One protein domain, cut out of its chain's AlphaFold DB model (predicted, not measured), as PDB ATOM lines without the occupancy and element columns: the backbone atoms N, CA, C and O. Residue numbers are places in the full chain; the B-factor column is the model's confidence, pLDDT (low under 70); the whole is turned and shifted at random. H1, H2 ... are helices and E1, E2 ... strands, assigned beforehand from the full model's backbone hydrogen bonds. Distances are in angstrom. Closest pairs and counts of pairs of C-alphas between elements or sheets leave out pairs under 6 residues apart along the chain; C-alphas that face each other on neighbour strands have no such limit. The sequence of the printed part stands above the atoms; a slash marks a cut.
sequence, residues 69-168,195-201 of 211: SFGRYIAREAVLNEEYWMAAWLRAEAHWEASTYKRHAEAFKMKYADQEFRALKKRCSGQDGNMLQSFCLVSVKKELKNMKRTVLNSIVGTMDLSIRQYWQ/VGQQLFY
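This is residues 69 to 168 and 195 to 201 of the 211 residues of the protein "Acyl-CoA N-acyltransferase" of Artemisia annua (UniProt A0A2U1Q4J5). A curled, strongly twisted antiparallel sheet, with two long inner strands E2 and E3, has helix H1 packed across those strands. The longest helix, H2, crosses H1 steeply and comes to the sheet with its last residues, making a V with E2 whose space H1 fills, while residues 98 to 104 between the two helices stick out. The printed part has 107 residues, with three named helices and four named strands in the order E1 H1 H2 E2 H3 E3 E4; the sheet's order is E1 - E2 - E3 - E4. The class is mixed, helices and strands. The whole is only just loose, close to compact, with a radius of gyration of the C-alphas of 16.0 A and spans of 50 by 40 by 22 A.

In the sheet, E2, residues 132 to 141, and E3, residues 155 to 165, are antiparallel at 161 degrees, with N 135 and O 161 within hydrogen-bond range at 2.8 A. E1, residues 73 to 77, is an edge strand antiparallel to E2 at 157 degrees, with N 74 and O 140 at 2.8 A. E4, residues 197 to 200, is the other edge strand, antiparallel to E3 at 137 degrees, with N 200 and O 162 at 2.9 A. H1, residues 81 to 97, is on the sheet at a height of 7.8 A, over E2 and E3; on the local plane it runs across the strands, at 86 degrees to E2. The closest C-alphas of H1 and E3 are those of Ala 87 and Thr 158, 5.3 A apart. H2, residues 105 to 124, touches H1, opposite ways at a steep tilt of 48 degrees; their closest C-alphas, of Trp 89 and Ala 113, are 4.9 A apart. H2 only grazes the sheet, with residues 120 to 124; the closest C-alphas of H2 and E2, of Cys 124 and Ser 134, are 5.0 A apart. H3, residues 151 to 154, also only grazes the sheet, and residues 82 to 86 of H1 touch it; the C-alphas of Met 86 and Leu 152, their closest, are 6.1 A apart. H2 and H3 are apart. Every O i to N i+4 pair is within hydrogen-bond range in H1 and H2; H3 is too short for such a pair.

E1 begins at C-alpha 73, (82.475, 35.340, 119.638). H1 is 24.1 A long and H2 27.6 A, from C-alpha 105 at (66.037, 23.695, 141.115). E2 measures 29.2 A and E3 29.8 A. E4 ends at C-alpha 200, (76.576, 12.838, 114.374).

The two C-alphas farthest apart, of Asn 146 and Gln 168, are 54.1 A apart. Residues 169 to 194 are not printed, and C-alphas 168 and 195 are 11.6 A apart across this cut. Of the links printed whole, E1 to H1 and H3 to E3 are tight, and H1 to H2, H2 to E2 and E2 to H3 are short. The mean pLDDT of the printed part is 79.3; it is under 70 at residues 98 to 104, 126 to 131, 145 to 146, 165 to 168 and 195 to 201.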
ATOM      1  N   SER A  69      85.600  32.196 114.138       85.50
ATOM      2  CA  SER A  69      85.169  33.475 114.695       85.50
ATOM      3  C   SER A  69      83.824  33.912 114.113       85.50
ATOM      4  O   SER A  69      83.577  33.779 112.916       85.50
ATOM      5  N   PHE A  70      82.965  34.442 114.976       84.00
ATOM      6  CA  PHE A  70      81.634  34.942 114.651       84.00
ATOM      7  C   PHE A  70      81.439  36.288 115.351       84.00
ATOM      8  O   PHE A  70      81.047  36.356 116.517       84.00
ATOM      9  N   GLY A  71      81.778  37.384 114.667       87.06
ATOM     10  CA  GLY A  71      81.737  38.725 115.253       87.06
ATOM     11  C   GLY A  71      82.539  38.809 116.561       87.06
ATOM     12  O   GLY A  71      83.766  38.666 116.561       87.06
ATOM     13  N   ARG A  72      81.827  39.022 117.678       87.38
ATOM     14  CA  ARG A  72      82.386  39.138 119.041       87.38
ATOM     15  C   ARG A  72      82.621  37.796 119.746       87.38
ATOM     16  O   ARG A  72      83.014  37.798 120.909       87.38
ATOM     17  N   TYR A  73      82.383  36.679 119.069       88.31
ATOM     18  CA  TYR A  73      82.475  35.340 119.638       88.31
ATOM     19  C   TYR A  73      83.431  34.456 118.838       88.31
ATOM     20  O   TYR A  73      83.733  34.730 117.671       88.31
ATOM     21  N   ILE A  74      83.909  33.392 119.470       89.31
ATOM     22  CA  ILE A  74      84.739  32.346 118.874       89.31
ATOM     23  C   ILE A  74      84.157  31.001 119.277       89.31
ATOM     24  O   ILE A  74      83.967  30.748 120.459       89.31
ATOM     25  N   ALA A  75      83.894  30.137 118.306       90.31
ATOM     26  CA  ALA A  75      83.613  28.732 118.550       90.31
ATOM     27  C   ALA A  75      84.908  27.927 118.413       90.31
ATOM     28  O   ALA A  75      85.606  28.059 117.403       90.31
ATOM     29  N   ARG A  76      85.226  27.104 119.409       90.62
ATOM     30  CA  ARG A  76      86.355  26.165 119.382       90.62
ATOM     31  C   ARG A  76      86.091  24.984 120.304       90.62
ATOM     32  O   ARG A  76      85.142  25.013 121.079       90.62
ATOM     33  N   GLU A  77      86.938  23.970 120.236       90.19
ATOM     34  CA  GLU A  77      86.913  22.876 121.201       90.19
ATOM     35  C   GLU A  77      87.309  23.347 122.615       90.19
ATOM     36  O   GLU A  77      88.127  24.261 122.790       90.19
ATOM     37  N   ALA A  78      86.669  22.748 123.619       90.50
ATOM     38  CA  ALA A  78      86.947  22.948 125.031       90.50
ATOM     39  C   ALA A  78      88.261  22.261 125.422       90.50
ATOM     40  O   ALA A  78      88.473  21.077 125.168       90.50
ATOM     41  N   VAL A  79      89.124  23.008 126.097       88.25
ATOM     42  CA  VAL A  79      90.462  22.565 126.512       88.25
ATOM     43  C   VAL A  79      90.566  22.525 128.029       88.25
ATOM     44  O   VAL A  79      91.166  21.617 128.601       88.25
ATOM     45  N   LEU A  80      89.970  23.513 128.699       89.56
ATOM     46  CA  LEU A  80      90.073  23.682 130.144       89.56
ATOM     47  C   LEU A  80      88.914  22.989 130.865       89.56
ATOM     48  O   LEU A  80      87.782  22.985 130.379       89.56
ATOM     49  N   ASN A  81      89.154  22.467 132.072       91.31
ATOM     50  CA  ASN A  81      88.088  21.868 132.887       91.31
ATOM     51  C   ASN A  81      86.958  22.861 133.164       91.31
ATOM     52  O   ASN A  81      85.799  22.471 133.207       91.31
ATOM     53  N   GLU A  82      87.296  24.135 133.328       92.44
ATOM     54  CA  GLU A  82      86.355  25.229 133.528       92.44
ATOM     55  C   GLU A  82      85.409  25.399 132.327       92.44
ATOM     56  O   GLU A  82      84.231  25.694 132.507       92.44
ATOM     57  N   GLU A  83      85.887  25.152 131.106       92.69
ATOM     58  CA  GLU A  83      85.074  25.215 129.884       92.69
ATOM     59  C   GLU A  83      84.119  24.027 129.798       92.69
ATOM     60  O   GLU A  83      82.933  24.205 129.528       92.69
ATOM     61  N   TYR A  84      84.615  22.824 130.105       92.44
ATOM     62  CA  TYR A  84      83.787  21.626 130.240       92.44
ATOM     63  C   TYR A  84      82.737  21.777 131.346       92.44
ATOM     64  O   TYR A  84      81.594  21.351 131.179       92.44
ATOM     65  N   TRP A  85      83.106  22.397 132.467       93.94
ATOM     66  CA  TRP A  85      82.198  22.666 133.576       93.94
ATOM     67  C   TRP A  85      81.103  23.652 133.175       93.94
ATOM     68  O   TRP A  85      79.929  23.369 133.392       93.94
ATOM     69  N   MET A  86      81.452  24.768 132.524       93.88
ATOM     70  CA  MET A  86      80.440  25.701 132.019       93.88
ATOM     71  C   MET A  86      79.545  25.081 130.959       93.88
ATOM     72  O   MET A  86      78.343  25.328 130.969       93.88
ATOM     73  N   ALA A  87      80.096  24.261 130.066       93.81
ATOM     74  CA  ALA A  87      79.297  23.518 129.102       93.81
ATOM     75  C   ALA A  87      78.256  22.635 129.808       93.81
ATOM     76  O   ALA A  87      77.081  22.650 129.442       93.81
ATOM     77  N   ALA A  88      78.660  21.909 130.850       93.44
ATOM     78  CA  ALA A  88      77.757  21.093 131.652       93.44
ATOM     79  C   ALA A  88      76.725  21.931 132.428       93.44
ATOM     80  O   ALA A  88      75.548  21.573 132.475       93.44
ATOM     81  N   TRP A  89      77.133  23.074 132.984       92.06
ATOM     82  CA  TRP A  89      76.240  24.000 133.679       92.06
ATOM     83  C   TRP A  89      75.171  24.580 132.748       92.06
ATOM     84  O   TRP A  89      73.987  24.520 133.073       92.06
ATOM     85  N   LEU A  90      75.555  25.056 131.559       90.62
ATOM     86  CA  LEU A  90      74.619  25.582 130.558       90.62
ATOM     87  C   LEU A  90      73.589  24.526 130.129       90.62
ATOM     88  O   LEU A  90      72.415  24.845 129.947       90.62
ATOM     89  N   ARG A  91      73.989  23.250 130.031       88.25
ATOM     90  CA  ARG A  91      73.053  22.136 129.784       88.25
ATOM     91  C   ARG A  91      72.099  21.924 130.949       88.25
ATOM     92  O   ARG A  91      70.914  21.711 130.720       88.25
ATOM     93  N   ALA A  92      72.598  21.991 132.183       87.56
ATOM     94  CA  ALA A  92      71.768  21.890 133.380       87.56
ATOM     95  C   ALA A  92      70.738  23.026 133.448       87.56
ATOM     96  O   ALA A  92      69.586  22.804 133.826       87.56
ATOM     97  N   GLU A  93      71.141  24.241 133.072       84.81
ATOM     98  CA  GLU A  93      70.247  25.390 132.982       84.81
ATOM     99  C   GLU A  93      69.177  25.175 131.918       84.81
ATOM    100  O   GLU A  93      67.998  25.211 132.267       84.81
ATOM    101  N   ALA A  94      69.562  24.843 130.685       83.94
ATOM    102  CA  ALA A  94      68.625  24.581 129.594       83.94
ATOM    103  C   ALA A  94      67.655  23.426 129.909       83.94
ATOM    104  O   ALA A  94      66.457  23.523 129.641       83.94
ATOM    105  N   HIS A  95      68.147  22.351 130.533       82.31
ATOM    106  CA  HIS A  95      67.328  21.212 130.948       82.31
ATOM    107  C   HIS A  95      66.215  21.632 131.917       82.31
ATOM    108  O   HIS A  95      65.069  21.203 131.784       82.31
ATOM    109  N   TRP A  96      66.538  22.504 132.876       77.38
ATOM    110  CA  TRP A  96      65.585  22.946 133.891       77.38
ATOM    111  C   TRP A  96      64.787  24.198 133.517       77.38
ATOM    112  O   TRP A  96      63.755  24.445 134.140       77.38
ATOM    113  N   GLU A  97      65.186  24.954 132.493       72.75
ATOM    114  CA  GLU A  97      64.363  26.021 131.905       72.75
ATOM    115  C   GLU A  97      63.033  25.487 131.353       72.75
ATOM    116  O   GLU A  97      62.017  26.177 131.422       72.75
ATOM    117  N   ALA A  98      63.013  24.235 130.885       67.44
ATOM    118  CA  ALA A  98      61.809  23.566 130.398       67.44
ATOM    119  C   ALA A  98      60.854  23.092 131.515       67.44
ATOM    120  O   ALA A  98      59.719  22.704 131.231       67.44
ATOM    121  N   SER A  99      61.283  23.101 132.782       65.62
ATOM    122  CA  SER A  99      60.488  22.590 133.903       65.62
ATOM    123  C   SER A  99      59.650  23.681 134.567       65.62
ATOM    124  O   SER A  99      60.119  24.775 134.881       65.62
ATOM    125  N   THR A 100      58.390  23.362 134.866       64.12
ATOM    126  CA  THR A 100      57.474  24.246 135.604       64.12
ATOM    127  C   THR A 100      57.775  24.290 137.109       64.12
ATOM    128  O   THR A 100      57.319  25.201 137.806       64.12
ATOM    129  N   TYR A 101      58.573  23.348 137.625       63.91
ATOM    130  CA  TYR A 101      58.905  23.235 139.044       63.91
ATOM    131  C   TYR A 101      60.228  23.939 139.371       63.91
ATOM    132  O   TYR A 101      61.315  23.420 139.127       63.91
ATOM    133  N   LYS A 102      60.134  25.140 139.953       66.25
ATOM    134  CA  LYS A 102      61.299  25.993 140.269       66.25
ATOM    135  C   LYS A 102      61.860  25.814 141.687       66.25
ATOM    136  O   LYS A 102      62.951  26.302 141.976       66.25
ATOM    137  N   ARG A 103      61.136  25.151 142.599       65.38
ATOM    138  CA  ARG A 103      61.583  24.978 143.995       65.38
ATOM    139  C   ARG A 103      62.738  23.970 144.047       65.38
ATOM    140  O   ARG A 103      62.648  22.909 143.448       65.38
ATOM    141  N   HIS A 104      63.821  24.302 144.750       66.06
ATOM    142  CA  HIS A 104      65.052  23.492 144.845       66.06
ATOM    143  C   HIS A 104      65.789  23.220 143.520       66.06
ATOM    144  O   HIS A 104      66.725  22.421 143.506       66.06
ATOM    145  N   ALA A 105      65.428  23.906 142.428       70.44
ATOM    146  CA  ALA A 105      66.037  23.695 141.115       70.44
ATOM    147  C   ALA A 105      67.563  23.880 141.132       70.44
ATOM    148  O   ALA A 105      68.262  23.183 140.415       70.44
ATOM    149  N   GLU A 106      68.097  24.758 141.982       73.12
ATOM    150  CA  GLU A 106      69.537  25.036 142.059       73.12
ATOM    151  C   GLU A 106      70.369  23.841 142.555       73.12
ATOM    152  O   GLU A 106      71.373  23.487 141.940       73.12
ATOM    153  N   ALA A 107      69.920  23.141 143.603       78.50
ATOM    154  CA  ALA A 107      70.614  21.949 144.096       78.50
ATOM    155  C   ALA A 107      70.565  20.793 143.078       78.50
ATOM    156  O   ALA A 107      71.531  20.041 142.937       78.50
ATOM    157  N   PHE A 108      69.456  20.663 142.342       81.94
ATOM    158  CA  PHE A 108      69.330  19.681 141.262       81.94
ATOM    159  C   PHE A 108      70.157  20.061 140.029       81.94
ATOM    160  O   PHE A 108      70.794  19.184 139.452       81.94
ATOM    161  N   LYS A 109      70.217  21.350 139.670       83.94
ATOM    162  CA  LYS A 109      71.096  21.884 138.618       83.94
ATOM    163  C   LYS A 109      72.551  21.556 138.907       83.94
ATOM    164  O   LYS A 109      73.225  21.027 138.036       83.94
ATOM    165  N   MET A 110      73.009  21.791 140.137       87.00
ATOM    166  CA  MET A 110      74.391  21.511 140.531       87.00
ATOM    167  C   MET A 110      74.740  20.024 140.402       87.00
ATOM    168  O   MET A 110      75.771  19.680 139.832       87.00
ATOM    169  N   LYS A 111      73.859  19.129 140.874       88.69
ATOM    170  CA  LYS A 111      74.056  17.676 140.729       88.69
ATOM    171  C   LYS A 111      74.054  17.232 139.266       88.69
ATOM    172  O   LYS A 111      74.882  16.414 138.881       88.69
ATOM    173  N   TYR A 112      73.140  17.773 138.464       88.38
ATOM    174  CA  TYR A 112      73.059  17.478 137.037       88.38
ATOM    175  C   TYR A 112      74.319  17.955 136.303       88.38
ATOM    176  O   TYR A 112      74.922  17.190 135.559       88.38
ATOM    177  N   ALA A 113      74.764  19.184 136.570       89.50
ATOM    178  CA  ALA A 113      75.979  19.745 135.992       89.50
ATOM    179  C   ALA A 113      77.221  18.913 136.345       89.50
ATOM    180  O   ALA A 113      78.035  18.639 135.470       89.50
ATOM    181  N   ASP A 114      77.351  18.442 137.589       90.81
ATOM    182  CA  ASP A 114      78.455  17.560 137.986       90.81
ATOM    183  C   ASP A 114      78.437  16.214 137.242       90.81
ATOM    184  O   ASP A 114      79.477  15.757 136.760       90.81
ATOM    185  N   GLN A 115      77.261  15.606 137.071       91.06
ATOM    186  CA  GLN A 115      77.124  14.370 136.299       91.06
ATOM    187  C   GLN A 115      77.474  14.575 134.818       91.06
ATOM    188  O   GLN A 115      78.257  13.804 134.256       91.06
ATOM    189  N   GLU A 116      76.931  15.623 134.197       90.44
ATOM    190  CA  GLU A 116      77.206  15.982 132.803       90.44
ATOM    191  C   GLU A 116      78.680  16.303 132.579       90.44
ATOM    192  O   GLU A 116      79.270  15.840 131.607       90.44
ATOM    193  N   PHE A 117      79.310  17.038 133.496       91.88
ATOM    194  CA  PHE A 117      80.729  17.371 133.421       91.88
ATOM    195  C   PHE A 117      81.599  16.112 133.364       91.88
ATOM    196  O   PHE A 117      82.462  15.983 132.488       91.88
ATOM    197  N   ARG A 118      81.347  15.147 134.257       90.50
ATOM    198  CA  ARG A 118      82.081  13.873 134.291       90.50
ATOM    199  C   ARG A 118      81.852  13.058 133.021       90.50
ATOM    200  O   ARG A 118      82.810  12.533 132.454       90.50
ATOM    201  N   ALA A 119      80.607  12.980 132.554       90.00
ATOM    202  CA  ALA A 119      80.259  12.268 131.328       90.00
ATOM    203  C   ALA A 119      80.912  12.905 130.090       90.00
ATOM    204  O   ALA A 119      81.459  12.207 129.238       90.00
ATOM    205  N   LEU A 120      80.898  14.233 129.998       88.56
ATOM    206  CA  LEU A 120      81.474  14.990 128.893       88.56
ATOM    207  C   LEU A 120      82.993  14.831 128.831       88.56
ATOM    208  O   LEU A 120      83.521  14.515 127.767       88.56
ATOM    209  N   LYS A 121      83.684  14.960 129.973       88.56
ATOM    210  CA  LYS A 121      85.130  14.709 130.047       88.56
ATOM    211  C   LYS A 121      85.492  13.290 129.631       88.56
ATOM    212  O   LYS A 121      86.466  13.115 128.908       88.56
ATOM    213  N   LYS A 122      84.719  12.290 130.069       86.69
ATOM    214  CA  LYS A 122      84.957  10.891 129.696       86.69
ATOM    215  C   LYS A 122      84.794  10.664 128.188       86.69
ATOM    216  O   LYS A 122      85.623  10.001 127.583       86.69
ATOM    217  N   ARG A 123      83.757  11.240 127.571       84.69
ATOM    218  CA  ARG A 123      83.524  11.106 126.122       84.69
ATOM    219  C   ARG A 123      84.616  11.783 125.293       84.69
ATOM    220  O   ARG A 123      85.065  11.216 124.303       84.69
ATOM    221  N   CYS A 124      85.049  12.979 125.695       85.31
ATOM    222  CA  CYS A 124      86.045  13.746 124.938       85.31
ATOM    223  C   CYS A 124      87.484  13.250 125.151       85.31
ATOM    224  O   CYS A 124      88.357  13.562 124.351       85.31
ATOM    225  N   SER A 125      87.755  12.447 126.187       81.50
ATOM    226  CA  SER A 125      89.081  11.849 126.393       81.50
ATOM    227  C   SER A 125      89.370  10.644 125.488       81.50
ATOM    228  O   SER A 125      90.470  10.099 125.551       81.50
ATOM    229  N   GLY A 126      88.415  10.212 124.653       68.44
ATOM    230  CA  GLY A 126      88.619   9.127 123.684       68.44
ATOM    231  C   GLY A 126      88.805   7.741 124.313       68.44
ATOM    232  O   GLY A 126      89.262   6.818 123.645       68.44
ATOM    233  N   GLN A 127      88.445   7.571 125.590       58.69
ATOM    234  CA  GLN A 127      88.599   6.301 126.312       58.69
ATOM    235  C   GLN A 127      87.667   5.183 125.811       58.69
ATOM    236  O   GLN A 127      87.882   4.022 126.147       58.69
ATOM    237  N   ASP A 128      86.667   5.509 124.985       54.72
ATOM    238  CA  ASP A 128      85.653   4.567 124.492       54.72
ATOM    239  C   ASP A 128      86.050   3.865 123.165       54.72
ATOM    240  O   ASP A 128      85.221   3.235 122.506       54.72
ATOM    241  N   GLY A 129      87.335   3.918 122.785       57.12
ATOM    242  CA  GLY A 129      87.896   3.242 121.610       57.12
ATOM    243  C   GLY A 129      87.898   4.100 120.337       57.12
ATOM    244  O   GLY A 129      87.093   5.011 120.167       57.12
ATOM    245  N   ASN A 130      88.808   3.789 119.407       60.44
ATOM    246  CA  ASN A 130      89.140   4.611 118.224       60.44
ATOM    247  C   ASN A 130      87.990   4.861 117.224       60.44
ATOM    248  O   ASN A 130      88.185   5.559 116.233       60.44
ATOM    249  N   MET A 131      86.808   4.279 117.435       68.81
ATOM    250  CA  MET A 131      85.712   4.315 116.463       68.81
ATOM    251  C   MET A 131      84.809   5.547 116.598       68.81
ATOM    252  O   MET A 131      84.170   5.935 115.620       68.81
ATOM    253  N   LEU A 132      84.739   6.158 117.786       74.88
ATOM    254  CA  LEU A 132      83.891   7.316 118.065       74.88
ATOM    255  C   LEU A 132      84.721   8.443 118.679       74.88
ATOM    256  O   LEU A 132      85.127   8.376 119.834       74.88
ATOM    257  N   GLN A 133      84.926   9.511 117.917       79.75
ATOM    258  CA  GLN A 133      85.563  10.732 118.403       79.75
ATOM    259  C   GLN A 133      84.483  11.703 118.860       79.75
ATOM    260  O   GLN A 133      83.562  11.985 118.101       79.75
ATOM    261  N   SER A 134      84.564  12.207 120.090       84.25
ATOM    262  CA  SER A 134      83.615  13.197 120.607       84.25
ATOM    263  C   SER A 134      84.341  14.473 120.992       84.25
ATOM    264  O   SER A 134      85.362  14.426 121.666       84.25
ATOM    265  N   PHE A 135      83.777  15.602 120.588       86.94
ATOM    266  CA  PHE A 135      84.311  16.935 120.797       86.94
ATOM    267  C   PHE A 135      83.265  17.768 121.532       86.94
ATOM    268  O   PHE A 135      82.107  17.844 121.109       86.94
ATOM    269  N   CYS A 136      83.681  18.431 122.606       91.44
ATOM    270  CA  CYS A 136      82.898  19.494 123.220       91.44
ATOM    271  C   CYS A 136      83.320  20.817 122.597       91.44
ATOM    272  O   CYS A 136      84.444  21.273 122.796       91.44
ATOM    273  N   LEU A 137      82.424  21.453 121.857       91.62
ATOM    274  CA  LEU A 137      82.632  22.790 121.329       91.62
ATOM    275  C   LEU A 137      82.025  23.812 122.289       91.62
ATOM    276  O   LEU A 137      80.915  23.643 122.796       91.62
ATOM    277  N   VAL A 138      82.745  24.903 122.508       92.69
ATOM    278  CA  VAL A 138      82.312  26.044 123.312       92.69
ATOM    279  C   VAL A 138      82.339  27.315 122.481       92.69
ATOM    280  O   VAL A 138      83.215  27.522 121.639       92.69
ATOM    281  N   SER A 139      81.354  28.175 122.722       92.12
ATOM    282  CA  SER A 139      81.333  29.539 122.211       92.12
ATOM    283  C   SER A 139      81.848  30.476 123.292       92.12
ATOM    284  O   SER A 139      81.282  30.548 124.381       92.12
ATOM    285  N   VAL A 140      82.926  31.187 122.985       90.38
ATOM    286  CA  VAL A 140      83.646  32.071 123.894       90.38
ATOM    287  C   VAL A 140      83.492  33.510 123.422       90.38
ATOM    288  O   VAL A 140      83.685  33.823 122.245       90.38
ATOM    289  N   LYS A 141      83.154  34.415 124.333       90.31
ATOM    290  CA  LYS A 141      83.141  35.857 124.092       90.31
ATOM    291  C   LYS A 141      84.575  36.373 124.013       90.31
ATOM    292  O   LYS A 141      85.357  36.150 124.928       90.31
ATOM    293  N   LYS A 142      84.910  37.103 122.951       87.00
ATOM    294  CA  LYS A 142      86.230  37.730 122.808       87.00
ATOM    295  C   LYS A 142      86.456  38.761 123.913       87.00
ATOM    296  O   LYS A 142      85.536  39.506 124.285       87.00
ATOM    297  N   GLU A 143      87.683  38.836 124.415       82.44
ATOM    298  CA  GLU A 143      88.068  39.943 125.283       82.44
ATOM    299  C   GLU A 143      88.033  41.259 124.491       82.44
ATOM    300  O   GLU A 143      88.420  41.337 123.327       82.44
ATOM    301  N   LEU A 144      87.500  42.308 125.119       75.69
ATOM    302  CA  LEU A 144      87.555  43.666 124.576       75.69
ATOM    303  C   LEU A 144      88.696  44.388 125.286       75.69
ATOM    304  O   LEU A 144      88.931  44.135 126.469       75.69
ATOM    305  N   LYS A 145      89.373  45.312 124.592       69.00
ATOM    306  CA  LYS A 145      90.443  46.122 125.190       69.00
ATOM    307  C   LYS A 145      89.929  46.735 126.506       69.00
ATOM    308  O   LYS A 145      88.941  47.464 126.491       69.00
ATOM    309  N   ASN A 146      90.588  46.396 127.619       67.19
ATOM    310  CA  ASN A 146      90.308  46.802 129.012       67.19
ATOM    311  C   ASN A 146      89.244  46.008 129.800       67.19
ATOM    312  O   ASN A 146      88.962  46.367 130.941       67.19
ATOM    313  N   MET A 147      88.674  44.925 129.263       72.88
ATOM    314  CA  MET A 147      87.727  44.072 129.997       72.88
ATOM    315  C   MET A 147      88.229  42.633 130.077       72.88
ATOM    316  O   MET A 147      87.993  41.852 129.155       72.88
ATOM    317  N   LYS A 148      88.853  42.284 131.206       81.38
ATOM    318  CA  LYS A 148      89.216  40.897 131.519       81.38
ATOM    319  C   LYS A 148      87.991  40.123 131.992       81.38
ATOM    320  O   LYS A 148      87.204  40.646 132.786       81.38
ATOM    321  N   ARG A 149      87.823  38.888 131.524       86.56
ATOM    322  CA  ARG A 149      86.766  37.978 132.001       86.56
ATOM    323  C   ARG A 149      87.378  36.715 132.577       86.56
ATOM    324  O   ARG A 149      88.472  36.315 132.199       86.56
ATOM    325  N   THR A 150      86.666  36.081 133.501       90.00
ATOM    326  CA  THR A 150      86.985  34.699 133.858       90.00
ATOM    327  C   THR A 150      86.598  33.782 132.703       90.00
ATOM    328  O   THR A 150      85.712  34.121 131.916       90.00
ATOM    329  N   VAL A 151      87.227  32.609 132.625       88.94
ATOM    330  CA  VAL A 151      86.841  31.549 131.681       88.94
ATOM    331  C   VAL A 151      85.347  31.264 131.803       88.94
ATOM    332  O   VAL A 151      84.647  31.204 130.804       88.94
ATOM    333  N   LEU A 152      84.827  31.190 133.028       88.94
ATOM    334  CA  LEU A 152      83.416  30.882 133.241       88.94
ATOM    335  C   LEU A 152      82.475  31.932 132.637       88.94
ATOM    336  O   LEU A 152      81.500  31.590 131.976       88.94
ATOM    337  N   ASN A 153      82.807  33.213 132.809       89.00
ATOM    338  CA  ASN A 153      81.991  34.333 132.337       89.00
ATOM    339  C   ASN A 153      82.190  34.651 130.848       89.00
ATOM    340  O   ASN A 153      81.522  35.543 130.314       89.00
ATOM    341  N   SER A 154      83.147  34.002 130.187       91.00
ATOM    342  CA  SER A 154      83.367  34.164 128.755       91.00
ATOM    343  C   SER A 154      82.602  33.136 127.926       91.00
ATOM    344  O   SER A 154      82.272  33.441 126.780       91.00
ATOM    345  N   ILE A 155      82.273  31.964 128.481       91.62
ATOM    346  CA  ILE A 155      81.488  30.941 127.782       91.62
ATOM    347  C   ILE A 155      80.026  31.374 127.674       91.62
ATOM    348  O   ILE A 155      79.372  31.672 128.669       91.62
ATOM    349  N   VAL A 156      79.509  31.391 126.447       91.50
ATOM    350  CA  VAL A 156      78.126  31.791 126.131       91.50
ATOM    351  C   VAL A 156      77.320  30.689 125.445       91.50
ATOM    352  O   VAL A 156      76.146  30.879 125.149       91.50
ATOM    353  N   GLY A 157      77.939  29.545 125.155       90.69
ATOM    354  CA  GLY A 157      77.262  28.422 124.518       90.69
ATOM    355  C   GLY A 157      78.132  27.175 124.450       90.69
ATOM    356  O   GLY A 157      79.357  27.252 124.556       90.69
ATOM    357  N   THR A 158      77.487  26.029 124.246       93.44
ATOM    358  CA  THR A 158      78.131  24.718 124.088       93.44
ATOM    359  C   THR A 158      77.430  23.897 123.005       93.44
ATOM    360  O   THR A 158      76.234  24.069 122.773       93.44
ATOM    361  N   MET A 159      78.174  23.020 122.331       89.94
ATOM    362  CA  MET A 159      77.673  22.065 121.345       89.94
ATOM    363  C   MET A 159      78.521  20.791 121.383       89.94
ATOM    364  O   MET A 159      79.743  20.878 121.429       89.94
ATOM    365  N   ASP A 160      77.885  19.622 121.318       86.56
ATOM    366  CA  ASP A 160      78.585  18.341 121.182       86.56
ATOM    367  C   ASP A 160      78.667  17.931 119.712       86.56
ATOM    368  O   ASP A 160      77.686  18.012 118.970       86.56
ATOM    369  N   LEU A 161      79.840  17.456 119.304       84.12
ATOM    370  CA  LEU A 161      80.051  16.833 118.007       84.12
ATOM    371  C   LEU A 161      80.626  15.439 118.223       84.12
ATOM    372  O   LEU A 161      81.694  15.307 118.809       84.12
ATOM    373  N   SER A 162      79.960  14.410 117.710       81.38
ATOM    374  CA  SER A 162      80.489  13.050 117.722       81.38
ATOM    375  C   SER A 162      80.661  12.546 116.292       81.38
ATOM    376  O   SER A 162      79.751  12.616 115.469       81.38
ATOM    377  N   ILE A 163      81.841  12.037 115.968       78.94
ATOM    378  CA  ILE A 163      82.195  11.527 114.647       78.94
ATOM    379  C   ILE A 163      82.479  10.041 114.793       78.94
ATOM    380  O   ILE A 163      83.402   9.647 115.504       78.94
ATOM    381  N   ARG A 164      81.671   9.213 114.125       76.25
ATOM    382  CA  ARG A 164      81.883   7.767 114.075       76.25
ATOM    383  C   ARG A 164      82.517   7.393 112.744       76.25
ATOM    384  O   ARG A 164      81.968   7.716 111.691       76.25
ATOM    385  N   GLN A 165      83.642   6.691 112.796       68.69
ATOM    386  CA  GLN A 165      84.240   6.079 111.615       68.69
ATOM    387  C   GLN A 165      83.587   4.714 111.380       68.69
ATOM    388  O   GLN A 165      83.521   3.890 112.291       68.69
ATOM    389  N   TYR A 166      83.068   4.495 110.174       64.81
ATOM    390  CA  TYR A 166      82.454   3.230 109.771       64.81
ATOM    391  C   TYR A 166      83.453   2.386 108.985       64.81
ATOM    392  O   TYR A 166      84.133   2.895 108.095       64.81
ATOM    393  N   TRP A 167      83.501   1.087 109.276       59.06
ATOM    394  CA  TRP A 167      84.257   0.137 108.463       59.06
ATOM    395  C   TRP A 167      83.473  -0.278 107.218       59.06
ATOM    396  O   TRP A 167      82.240  -0.239 107.174       59.06
ATOM    397  N   GLN A 168      84.207  -0.699 106.192       53.16
ATOM    398  CA  GLN A 168      83.647  -1.158 104.928       53.16
ATOM    399  C   GLN A 168      82.738  -2.380 105.168       53.16
ATOM    400  O   GLN A 168      83.201  -3.421 105.623       53.16
ATOM    401  N   VAL A 195      84.040  10.458 100.553       29.12
ATOM    402  CA  VAL A 195      84.921   9.920 101.606       29.12
ATOM    403  C   VAL A 195      84.290   9.739 103.003       29.12
ATOM    404  O   VAL A 195      84.444  10.557 103.902       29.12
ATOM    405  N   GLY A 196      83.613   8.600 103.203       33.50
ATOM    406  CA  GLY A 196      83.682   7.767 104.424       33.50
ATOM    407  C   GLY A 196      83.401   8.345 105.825       33.50
ATOM    408  O   GLY A 196      83.624   7.630 106.799       33.50
ATOM    409  N   GLN A 197      82.931   9.582 105.979       33.62
ATOM    410  CA  GLN A 197      82.720  10.214 107.287       33.62
ATOM    411  C   GLN A 197      81.297  10.758 107.398       33.62
ATOM    412  O   GLN A 197      80.855  11.545 106.563       33.62
ATOM    413  N   GLN A 198      80.572  10.357 108.446       40.53
ATOM    414  CA  GLN A 198      79.261  10.919 108.761       40.53
ATOM    415  C   GLN A 198      79.290  11.541 110.161       40.53
ATOM    416  O   GLN A 198      79.624  10.884 111.147       40.53
ATOM    417  N   LEU A 199      78.981  12.839 110.226       34.25
ATOM    418  CA  LEU A 199      78.932  13.628 111.456       34.25
ATOM    419  C   LEU A 199      77.632  13.312 112.207       34.25
ATOM    420  O   LEU A 199      76.546  13.429 111.636       34.25
ATOM    421  N   PHE A 200      77.728  12.939 113.484       32.06
ATOM    422  CA  PHE A 200      76.576  12.838 114.374       32.06
ATOM    423  C   PHE A 200      76.499  14.102 115.219       32.06
ATOM    424  O   PHE A 200      77.382  14.402 116.024       32.06
ATOM    425  N   TYR A 201      75.406  14.837 115.047       31.16
ATOM    426  CA  TYR A 201      75.049  15.927 115.938       31.16
ATOM    427  C   TYR A 201      74.100  15.370 116.996       31.16
ATOM    428  O   TYR A 201      72.912  15.176 116.733       31.16
TER     429      TYR A 201